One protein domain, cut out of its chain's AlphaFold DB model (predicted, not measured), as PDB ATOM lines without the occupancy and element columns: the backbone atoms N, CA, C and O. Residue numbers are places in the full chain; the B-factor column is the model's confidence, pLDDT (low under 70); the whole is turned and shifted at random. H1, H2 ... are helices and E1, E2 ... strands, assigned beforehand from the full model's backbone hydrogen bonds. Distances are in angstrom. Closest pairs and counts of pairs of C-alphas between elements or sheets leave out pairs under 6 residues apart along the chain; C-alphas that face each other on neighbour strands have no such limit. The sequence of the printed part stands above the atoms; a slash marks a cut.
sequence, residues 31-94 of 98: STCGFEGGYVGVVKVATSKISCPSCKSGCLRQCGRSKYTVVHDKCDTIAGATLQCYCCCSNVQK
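AT A GLANCE: This is residues 31 to 94 of the 98 residues of an uncharacterized protein of Papaver somniferum (UniProt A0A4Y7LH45). A narrow four-stranded antiparallel sheet, strongly twisted and curled like part of a barrel, has the one helix, H1, packed on one face, making two layers. The short strand E1 pairs with the first part of E2 in a hairpin. The printed part has 64 residues, with the elements E1, E2, H1, E3 and E4 along the chain and the sheet order E1, E2, E4, E3; the class is mixed, helices and strands. It is compact, with a radius of gyration of the C-alphas of 11.9 A, yet a rod in outline, spanning 39 by 18 by 14 A.

HOW THE PARTS SIT: Look first at the inner strands E2, residues 39 to 48, and E4, residues 82 to 89: they are antiparallel at 161 degrees, with N 44 and O 87 within hydrogen-bond range at 2.7 A. Edge strand E3, residues 69 to 79, forms a hairpin with E4, with N 84 and O 76 at 2.7 A; E3 bends by 62 degrees at residue 73. Edge strand E1, residues 32 to 35, forms a hairpin with E2, with N 33 and O 41 at 2.9 A. The pairing is staggered: E2 pairs with E1 over residues 39 to 42 and with E4 over 42 to 48. E1 and E3 are apart. H1, residues 52 to 63, is on the sheet; its closest C-alphas to E2 are those of Cys 59 and Ala 46, 4.8 A, and to E4 those of Cys 63 and Cys 89, 5.2 A. In H1 every O i to N i+4 pair is within range. E2, H1 and E3 form a split strand-helix-strand unit, two strands running the same way with E4 between them, and its crossover is right-handed.

IN THESE COORDINATES: Find C-alpha 39 at (-30.154, -7.779, 3.268); from there E2 runs 28.3 A to residue 48. E3 is 25.8 A long, E4 22.1 A, H1 16.6 A and E1 10.2 A. E4 ends at C-alpha 89, (-21.635, -3.721, 7.675).

THE WHOLE: The C-alphas farthest apart, those of Gly 80 and Lys 94, are 40.2 A apart. The printed part has no cut, and its four links are tight. Mean pLDDT of the printed part is 77.2; look for values under 70 at residues 31, 36 to 38, 65 to 68, 73 to 74 and 91 to 94.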
ATOM      1  N   SER A  31     -15.872 -11.127   2.470       68.62
ATOM      2  CA  SER A  31     -16.819 -12.096   2.985       68.62
ATOM      3  C   SER A  31     -18.134 -11.350   3.190       68.62
ATOM      4  O   SER A  31     -18.148 -10.256   3.750       68.62
ATOM      5  N   THR A  32     -19.227 -11.857   2.639       75.50
ATOM      6  CA  THR A  32     -20.540 -11.217   2.755       75.50
ATOM      7  C   THR A  32     -21.303 -11.824   3.918       75.50
ATOM      8  O   THR A  32     -21.152 -13.004   4.224       75.50
ATOM      9  N   CYS A  33     -22.157 -11.037   4.553       78.25
ATOM     10  CA  CYS A  33     -22.962 -11.457   5.695       78.25
ATOM     11  C   CYS A  33     -24.431 -11.098   5.464       78.25
ATOM     12  O   CYS A  33     -24.732 -10.089   4.833       78.25
ATOM     13  N   GLY A  34     -25.351 -11.933   5.938       74.50
ATOM     14  CA  GLY A  34     -26.788 -11.680   5.835       74.50
ATOM     15  C   GLY A  34     -27.328 -10.994   7.087       74.50
ATOM     16  O   GLY A  34     -26.923 -11.333   8.198       74.50
ATOM     17  N   PHE A  35     -28.266 -10.070   6.911       72.81
ATOM     18  CA  PHE A  35     -29.119  -9.565   7.985       72.81
ATOM     19  C   PHE A  35     -30.535 -10.134   7.845       72.81
ATOM     20  O   PHE A  35     -30.960 -10.515   6.749       72.81
ATOM     21  N   GLU A  36     -31.285 -10.148   8.949       69.50
ATOM     22  CA  GLU A  36     -32.716 -10.460   8.909       69.50
ATOM     23  C   GLU A  36     -33.444  -9.552   7.908       69.50
ATOM     24  O   GLU A  36     -33.172  -8.354   7.819       69.50
ATOM     25  N   GLY A  37     -34.346 -10.135   7.114       66.19
ATOM     26  CA  GLY A  37     -35.012  -9.444   6.003       66.19
ATOM     27  C   GLY A  37     -34.302  -9.557   4.647       66.19
ATOM     28  O   GLY A  37     -34.726  -8.911   3.695       66.19
ATOM     29  N   GLY A  38     -33.256 -10.384   4.537       68.56
ATOM     30  CA  GLY A  38     -32.616 -10.723   3.257       68.56
ATOM     31  C   GLY A  38     -31.583  -9.705   2.766       68.56
ATOM     32  O   GLY A  38     -31.154  -9.766   1.615       68.56
ATOM     33  N   TYR A  39     -31.169  -8.768   3.621       70.19
ATOM     34  CA  TYR A  39     -30.154  -7.779   3.268       70.19
ATOM     35  C   TYR A  39     -28.757  -8.394   3.308       70.19
ATOM     36  O   TYR A  39     -28.419  -9.134   4.230       70.19
ATOM     37  N   VAL A  40     -27.924  -8.021   2.339       75.38
ATOM     38  CA  VAL A  40     -26.525  -8.448   2.263       75.38
ATOM     39  C   VAL A  40     -25.621  -7.307   2.721       75.38
ATOM     40  O   VAL A  40     -25.708  -6.181   2.230       75.38
ATOM     41  N   GLY A  41     -24.758  -7.607   3.683       79.50
ATOM     42  CA  GLY A  41     -23.661  -6.771   4.134       79.50
ATOM     43  C   GLY A  41     -22.302  -7.306   3.723       79.50
ATOM     44  O   GLY A  41     -22.149  -8.419   3.224       79.50
ATOM     45  N   VAL A  42     -21.301  -6.486   3.994       82.19
ATOM     46  CA  VAL A  42     -19.884  -6.763   3.825       82.19
ATOM     47  C   VAL A  42     -19.273  -6.982   5.200       82.19
ATOM     48  O   VAL A  42     -19.426  -6.153   6.099       82.19
ATOM     49  N   VAL A  43     -18.546  -8.079   5.360       83.50
ATOM     50  CA  VAL A  43     -17.746  -8.337   6.550       83.50
ATOM     51  C   VAL A  43     -16.488  -7.480   6.481       83.50
ATOM     52  O   VAL A  43     -15.691  -7.559   5.546       83.50
ATOM     53  N   LYS A  44     -16.311  -6.646   7.496       83.50
ATOM     54  CA  LYS A  44     -15.083  -5.920   7.791       83.50
ATOM     55  C   LYS A  44     -14.377  -6.597   8.949       83.50
ATOM     56  O   LYS A  44     -15.010  -7.071   9.891       83.50
ATOM     57  N   VAL A  45     -13.056  -6.623   8.868       84.31
ATOM     58  CA  VAL A  45     -12.201  -7.233   9.880       84.31
ATOM     59  C   VAL A  45     -11.307  -6.149  10.454       84.31
ATOM     60  O   VAL A  45     -10.650  -5.411   9.717       84.31
ATOM     61  N   ALA A  46     -11.274  -6.044  11.777       85.31
ATOM     62  CA  ALA A  46     -10.304  -5.204  12.464       85.31
ATOM     63  C   ALA A  46      -9.458  -6.044  13.402       85.31
ATOM     64  O   ALA A  46      -9.908  -7.051  13.940       85.31
ATOM     65  N   THR A  47      -8.234  -5.585  13.626       87.25
ATOM     66  CA  THR A  47      -7.314  -6.191  14.579       87.25
ATOM     67  C   THR A  47      -6.905  -5.177  15.636       87.25
ATOM     68  O   THR A  47      -6.716  -4.001  15.324       87.25
ATOM     69  N   SER A  48      -6.726  -5.616  16.879       84.06
ATOM     70  CA  SER A  48      -6.200  -4.778  17.961       84.06
ATOM     71  C   SER A  48      -5.289  -5.572  18.882       84.06
ATOM     72  O   SER A  48      -5.535  -6.742  19.143       84.06
ATOM     73  N   LYS A  49      -4.266  -4.918  19.428       86.94
ATOM     74  CA  LYS A  49      -3.385  -5.486  20.465       86.94
ATOM     75  C   LYS A  49      -3.735  -5.002  21.878       86.94
ATOM     76  O   LYS A  49      -3.024  -5.314  22.820       86.94
ATOM     77  N   ILE A  50      -4.781  -4.179  22.005       83.94
ATOM     78  CA  ILE A  50      -5.148  -3.518  23.264       83.94
ATOM     79  C   ILE A  50      -6.202  -4.341  23.998       83.94
ATOM     80  O   ILE A  50      -5.985  -4.799  25.111       83.94
ATOM     81  N   SER A  51      -7.379  -4.481  23.388       86.50
ATOM     82  CA  SER A  51      -8.529  -5.152  23.988       86.50
ATOM     83  C   SER A  51      -9.617  -5.402  22.939       86.50
ATOM     84  O   SER A  51      -9.650  -4.748  21.887       86.50
ATOM     85  N   CYS A  52     -10.546  -6.312  23.239       82.94
ATOM     86  CA  CYS A  52     -11.703  -6.582  22.384       82.94
ATOM     87  C   CYS A  52     -12.615  -5.366  22.165       82.94
ATOM     88  O   CYS A  52     -12.983  -5.116  21.017       82.94
ATOM     89  N   PRO A  53     -12.921  -4.532  23.181       85.38
ATOM     90  CA  PRO A  53     -13.651  -3.280  22.973       85.38
ATOM     91  C   PRO A  53     -12.969  -2.339  21.972       85.38
ATOM     92  O   PRO A  53     -13.631  -1.752  21.114       85.38
ATOM     93  N   SER A  54     -11.638  -2.222  22.031       86.50
ATOM     94  CA  SER A  54     -10.874  -1.401  21.083       86.50
ATOM     95  C   SER A  54     -10.931  -1.970  19.662       86.50
ATOM     96  O   SER A  54     -11.097  -1.221  18.701       86.50
ATOM     97  N   CYS A  55     -10.830  -3.292  19.531       86.81
ATOM     98  CA  CYS A  55     -10.961  -4.008  18.263       86.81
ATOM     99  C   CYS A  55     -12.355  -3.815  17.637       86.81
ATOM    100  O   CYS A  55     -12.468  -3.399  16.483       86.81
ATOM    101  N   LYS A  56     -13.413  -3.989  18.438       84.69
ATOM    102  CA  LYS A  56     -14.815  -3.736  18.077       84.69
ATOM    103  C   LYS A  56     -15.039  -2.297  17.611       84.69
ATOM    104  O   LYS A  56     -15.644  -2.085  16.566       84.69
ATOM    105  N   SER A  57     -14.502  -1.311  18.327       85.00
ATOM    106  CA  SER A  57     -14.588   0.105  17.940       85.00
ATOM    107  C   SER A  57     -13.892   0.398  16.604       85.00
ATOM    108  O   SER A  57     -14.456   1.073  15.742       85.00
ATOM    109  N   GLY A  58     -12.696  -0.160  16.384       85.56
ATOM    110  CA  GLY A  58     -11.991  -0.041  15.104       85.56
ATOM    111  C   GLY A  58     -12.766  -0.676  13.948       85.56
ATOM    112  O   GLY A  58     -12.858  -0.102  12.866       85.56
ATOM    113  N   CYS A  59     -13.388  -1.820  14.207       85.06
ATOM    114  CA  CYS A  59     -14.227  -2.539  13.259       85.06
ATOM    115  C   CYS A  59     -15.500  -1.755  12.893       85.06
ATOM    116  O   CYS A  59     -15.795  -1.560  11.714       85.06
ATOM    117  N   LEU A  60     -16.189  -1.181  13.886       82.50
ATOM    118  CA  LEU A  60     -17.323  -0.273  13.681       82.50
ATOM    119  C   LEU A  60     -16.934   0.978  12.884       82.50
ATOM    120  O   LEU A  60     -17.689   1.418  12.019       82.50
ATOM    121  N   ARG A  61     -15.743   1.541  13.122       83.50
ATOM    122  CA  ARG A  61     -15.232   2.666  12.325       83.50
ATOM    123  C   ARG A  61     -15.063   2.304  10.850       83.50
ATOM    124  O   ARG A  61     -15.366   3.143  10.007       83.50
ATOM    125  N   GLN A  62     -14.645   1.076  10.534       81.19
ATOM    126  CA  GLN A  62     -14.566   0.605   9.146       81.19
ATOM    127  C   GLN A  62     -15.948   0.441   8.492       81.19
ATOM    128  O   GLN A  62     -16.064   0.609   7.280       81.19
ATOM    129  N   CYS A  63     -16.994   0.152   9.274       77.31
ATOM    130  CA  CYS A  63     -18.380   0.149   8.795       77.31
ATOM    131  C   CYS A  63     -18.933   1.560   8.506       77.31
ATOM    132  O   CYS A  63     -19.964   1.691   7.843       77.31
ATOM    133  N   GLY A  64     -18.297   2.621   9.016       76.88
ATOM    134  CA  GLY A  64     -18.787   3.995   8.896       76.88
ATOM    135  C   GLY A  64     -20.159   4.204   9.556       76.88
ATOM    136  O   GLY A  64     -20.496   3.571  10.552       76.88
ATOM    137  N   ARG A  65     -20.984   5.105   8.998       67.00
ATOM    138  CA  ARG A  65     -22.363   5.379   9.469       67.00
ATOM    139  C   ARG A  65     -23.390   4.392   8.888       67.00
ATOM    140  O   ARG A  65     -24.494   4.801   8.523       67.00
ATOM    141  N   SER A  66     -23.032   3.116   8.752       67.81
ATOM    142  CA  SER A  66     -23.967   2.086   8.289       67.81
ATOM    143  C   SER A  66     -25.163   1.967   9.245       67.81
ATOM    144  O   SER A  66     -24.987   1.879  10.461       67.81
ATOM    145  N   LYS A  67     -26.387   1.934   8.695       65.00
ATOM    146  CA  LYS A  67     -27.621   1.702   9.472       65.00
ATOM    147  C   LYS A  67     -27.741   0.261   9.979       65.00
ATOM    148  O   LYS A  67     -28.389   0.040  10.994       65.00
ATOM    149  N   TYR A  68     -27.112  -0.691   9.292       65.88
ATOM    150  CA  TYR A  68     -27.102  -2.103   9.661       65.88
ATOM    151  C   TYR A  68     -25.664  -2.502   9.962       65.88
ATOM    152  O   TYR A  68     -24.855  -2.727   9.055       65.88
ATOM    153  N   THR A  69     -25.339  -2.511  11.253       73.88
ATOM    154  CA  THR A  69     -24.023  -2.913  11.738       73.88
ATOM    155  C   THR A  69     -24.189  -3.944  12.837       73.88
ATOM    156  O   THR A  69     -24.758  -3.651  13.886       73.88
ATOM    157  N   VAL A  70     -23.678  -5.147  12.595       77.88
ATOM    158  CA  VAL A  70     -23.627  -6.220  13.588       77.88
ATOM    159  C   VAL A  70     -22.167  -6.520  13.856       77.88
ATOM    160  O   VAL A  70     -21.418  -6.877  12.952       77.88
ATOM    161  N   VAL A  71     -21.747  -6.358  15.105       76.75
ATOM    162  CA  VAL A  71     -20.429  -6.820  15.534       76.75
ATOM    163  C   VAL A  71     -20.592  -8.243  16.027       76.75
ATOM    164  O   VAL A  71     -21.365  -8.488  16.954       76.75
ATOM    165  N   HIS A  72     -19.840  -9.167  15.443       73.44
ATOM    166  CA  HIS A  72     -19.704 -10.485  16.027       73.44
ATOM    167  C   HIS A  72     -18.832 -10.346  17.274       73.44
ATOM    168  O   HIS A  72     -17.682  -9.924  17.195       73.44
ATOM    169  N   ASP A  73     -19.383 -10.689  18.437       64.31
ATOM    170  CA  ASP A  73     -18.672 -10.608  19.721       64.31
ATOM    171  C   ASP A  73     -17.546 -11.658  19.852       64.31
ATOM    172  O   ASP A  73     -16.844 -11.729  20.855       64.31
ATOM    173  N   LYS A  74     -17.343 -12.465  18.804       67.69
ATOM    174  CA  LYS A  74     -16.219 -13.385  18.675       67.69
ATOM    175  C   LYS A  74     -14.966 -12.592  18.337       67.69
ATOM    176  O   LYS A  74     -14.761 -12.142  17.211       67.69
ATOM    177  N   CYS A  75     -14.195 -12.357  19.381       78.50
ATOM    178  CA  CYS A  75     -12.932 -11.665  19.348       78.50
ATOM    179  C   CYS A  75     -11.842 -12.736  19.454       78.50
ATOM    180  O   CYS A  75     -11.570 -13.240  20.543       78.50
ATOM    181  N   ASP A  76     -11.299 -13.145  18.311       78.88
ATOM    182  CA  ASP A  76     -10.387 -14.284  18.212       78.88
ATOM    183  C   ASP A  76      -8.930 -13.822  18.246       78.88
ATOM    184  O   ASP A  76      -8.553 -12.819  17.637       78.88
ATOM    185  N   THR A  77      -8.079 -14.562  18.948       79.69
ATOM    186  CA  THR A  77      -6.637 -14.294  18.975       79.69
ATOM    187  C   THR A  77      -5.978 -15.015  17.805       79.69
ATOM    188  O   THR A  77      -5.948 -16.242  17.778       79.69
ATOM    189  N   ILE A  78      -5.443 -14.270  16.835       79.00
ATOM    190  CA  ILE A  78      -4.917 -14.849  15.583       79.00
ATOM    191  C   ILE A  78      -3.400 -15.049  15.562       79.00
ATOM    192  O   ILE A  78      -2.913 -16.011  14.978       79.00
ATOM    193  N   ALA A  79      -2.639 -14.132  16.164       74.88
ATOM    194  CA  ALA A  79      -1.178 -14.165  16.162       74.88
ATOM    195  C   ALA A  79      -0.615 -13.314  17.311       74.88
ATOM    196  O   ALA A  79      -0.790 -12.089  17.353       74.88
ATOM    197  N   GLY A  80       0.079 -13.959  18.252       75.88
ATOM    198  CA  GLY A  80       0.543 -13.316  19.487       75.88
ATOM    199  C   GLY A  80      -0.620 -12.768  20.324       75.88
ATOM    200  O   GLY A  80      -1.686 -13.366  20.357       75.88
ATOM    201  N   ALA A  81      -0.441 -11.600  20.953       74.88
ATOM    202  CA  ALA A  81      -1.496 -10.876  21.684       74.88
ATOM    203  C   ALA A  81      -2.432 -10.048  20.766       74.88
ATOM    204  O   ALA A  81      -3.062  -9.089  21.213       74.88
ATOM    205  N   THR A  82      -2.481 -10.359  19.465       82.38
ATOM    206  CA  THR A  82      -3.316  -9.632  18.498       82.38
ATOM    207  C   THR A  82      -4.697 -10.268  18.414       82.38
ATOM    208  O   THR A  82      -4.841 -11.416  17.993       82.38
ATOM    209  N   LEU A  83      -5.701  -9.483  18.782       85.38
ATOM    210  CA  LEU A  83      -7.117  -9.805  18.690       85.38
ATOM    211  C   LEU A  83      -7.645  -9.432  17.308       85.38
ATOM    212  O   LEU A  83      -7.223  -8.425  16.733       85.38
ATOM    213  N   GLN A  84      -8.598 -10.205  16.815       85.62
ATOM    214  CA  GLN A  84      -9.300 -10.007  15.559       85.62
ATOM    215  C   GLN A  84     -10.805  -9.989  15.813       85.62
ATOM    216  O   GLN A  84     -11.333 -10.829  16.537       85.62
ATOM    217  N   CYS A  85     -11.496  -9.030  15.208       85.31
ATOM    218  CA  CYS A  85     -12.939  -8.870  15.311       85.31
ATOM    219  C   CYS A  85     -13.548  -8.766  13.927       85.31
ATOM    220  O   CYS A  85     -12.975  -8.149  13.025       85.31
ATOM    221  N   TYR A  86     -14.752  -9.307  13.813       84.69
ATOM    222  CA  TYR A  86     -15.518  -9.339  12.584       84.69
ATOM    223  C   TYR A  86     -16.781  -8.498  12.754       84.69
ATOM    224  O   TYR A  86     -17.540  -8.675  13.710       84.69
ATOM    225  N   CYS A  87     -17.028  -7.587  11.819       84.94
ATOM    226  CA  CYS A  87     -18.247  -6.793  11.774       84.94
ATOM    227  C   CYS A  87     -18.917  -6.969  10.435       84.94
ATOM    228  O   CYS A  87     -18.287  -6.828   9.396       84.94
ATOM    229  N   CYS A  88     -20.212  -7.211  10.467       84.81
ATOM    230  CA  CYS A  88     -21.058  -7.165   9.302       84.81
ATOM    231  C   CYS A  88     -21.582  -5.734   9.118       84.81
ATOM    232  O   CYS A  88     -22.306  -5.228   9.979       84.81
ATOM    233  N   CYS A  89     -21.217  -5.081   8.015       83.19
ATOM    234  CA  CYS A  89     -21.635  -3.721   7.675       83.19
ATOM    235  C   CYS A  89     -22.452  -3.740   6.375       83.19
ATOM    236  O   CYS A  89     -21.944  -4.172   5.344       83.19
ATOM    237  N   SER A  90     -23.685  -3.233   6.360       74.62
ATOM    238  CA  SER A  90     -24.424  -3.061   5.099       74.62
ATOM    239  C   SER A  90     -24.186  -1.696   4.456       74.62
ATOM    240  O   SER A  90     -24.379  -0.664   5.092       74.62
ATOM    241  N   ASN A  91     -23.869  -1.673   3.159       62.25
ATOM    242  CA  ASN A  91     -23.944  -0.442   2.359       62.25
ATOM    243  C   ASN A  91     -25.382  -0.102   1.938       62.25
ATOM    244  O   ASN A  91     -25.638   0.986   1.420       62.25
ATOM    245  N   VAL A  92     -26.335  -1.011   2.161       55.47
ATOM    246  CA  VAL A  92     -27.733  -0.798   1.807       55.47
ATOM    247  C   VAL A  92     -28.385   0.033   2.909       55.47
ATOM    248  O   VAL A  92     -28.942  -0.477   3.879       55.47
ATOM    249  N   GLN A  93     -28.334   1.356   2.764       54.41
ATOM    250  CA  GLN A  93     -29.367   2.194   3.358       54.41
ATOM    251  C   GLN A  93     -30.675   1.891   2.622       54.41
ATOM    252  O   GLN A  93     -30.914   2.456   1.558       54.41
ATOM    253  N   LYS A  94     -31.567   1.069   3.177       45.62
ATOM    254  CA  LYS A  94     -32.984   1.312   2.908       45.62
ATOM    255  C   LYS A  94     -33.854   1.143   4.148       45.62
ATOM    256  O   LYS A  94     -34.007   0.030   4.633       45.62
TER     257      LYS A  94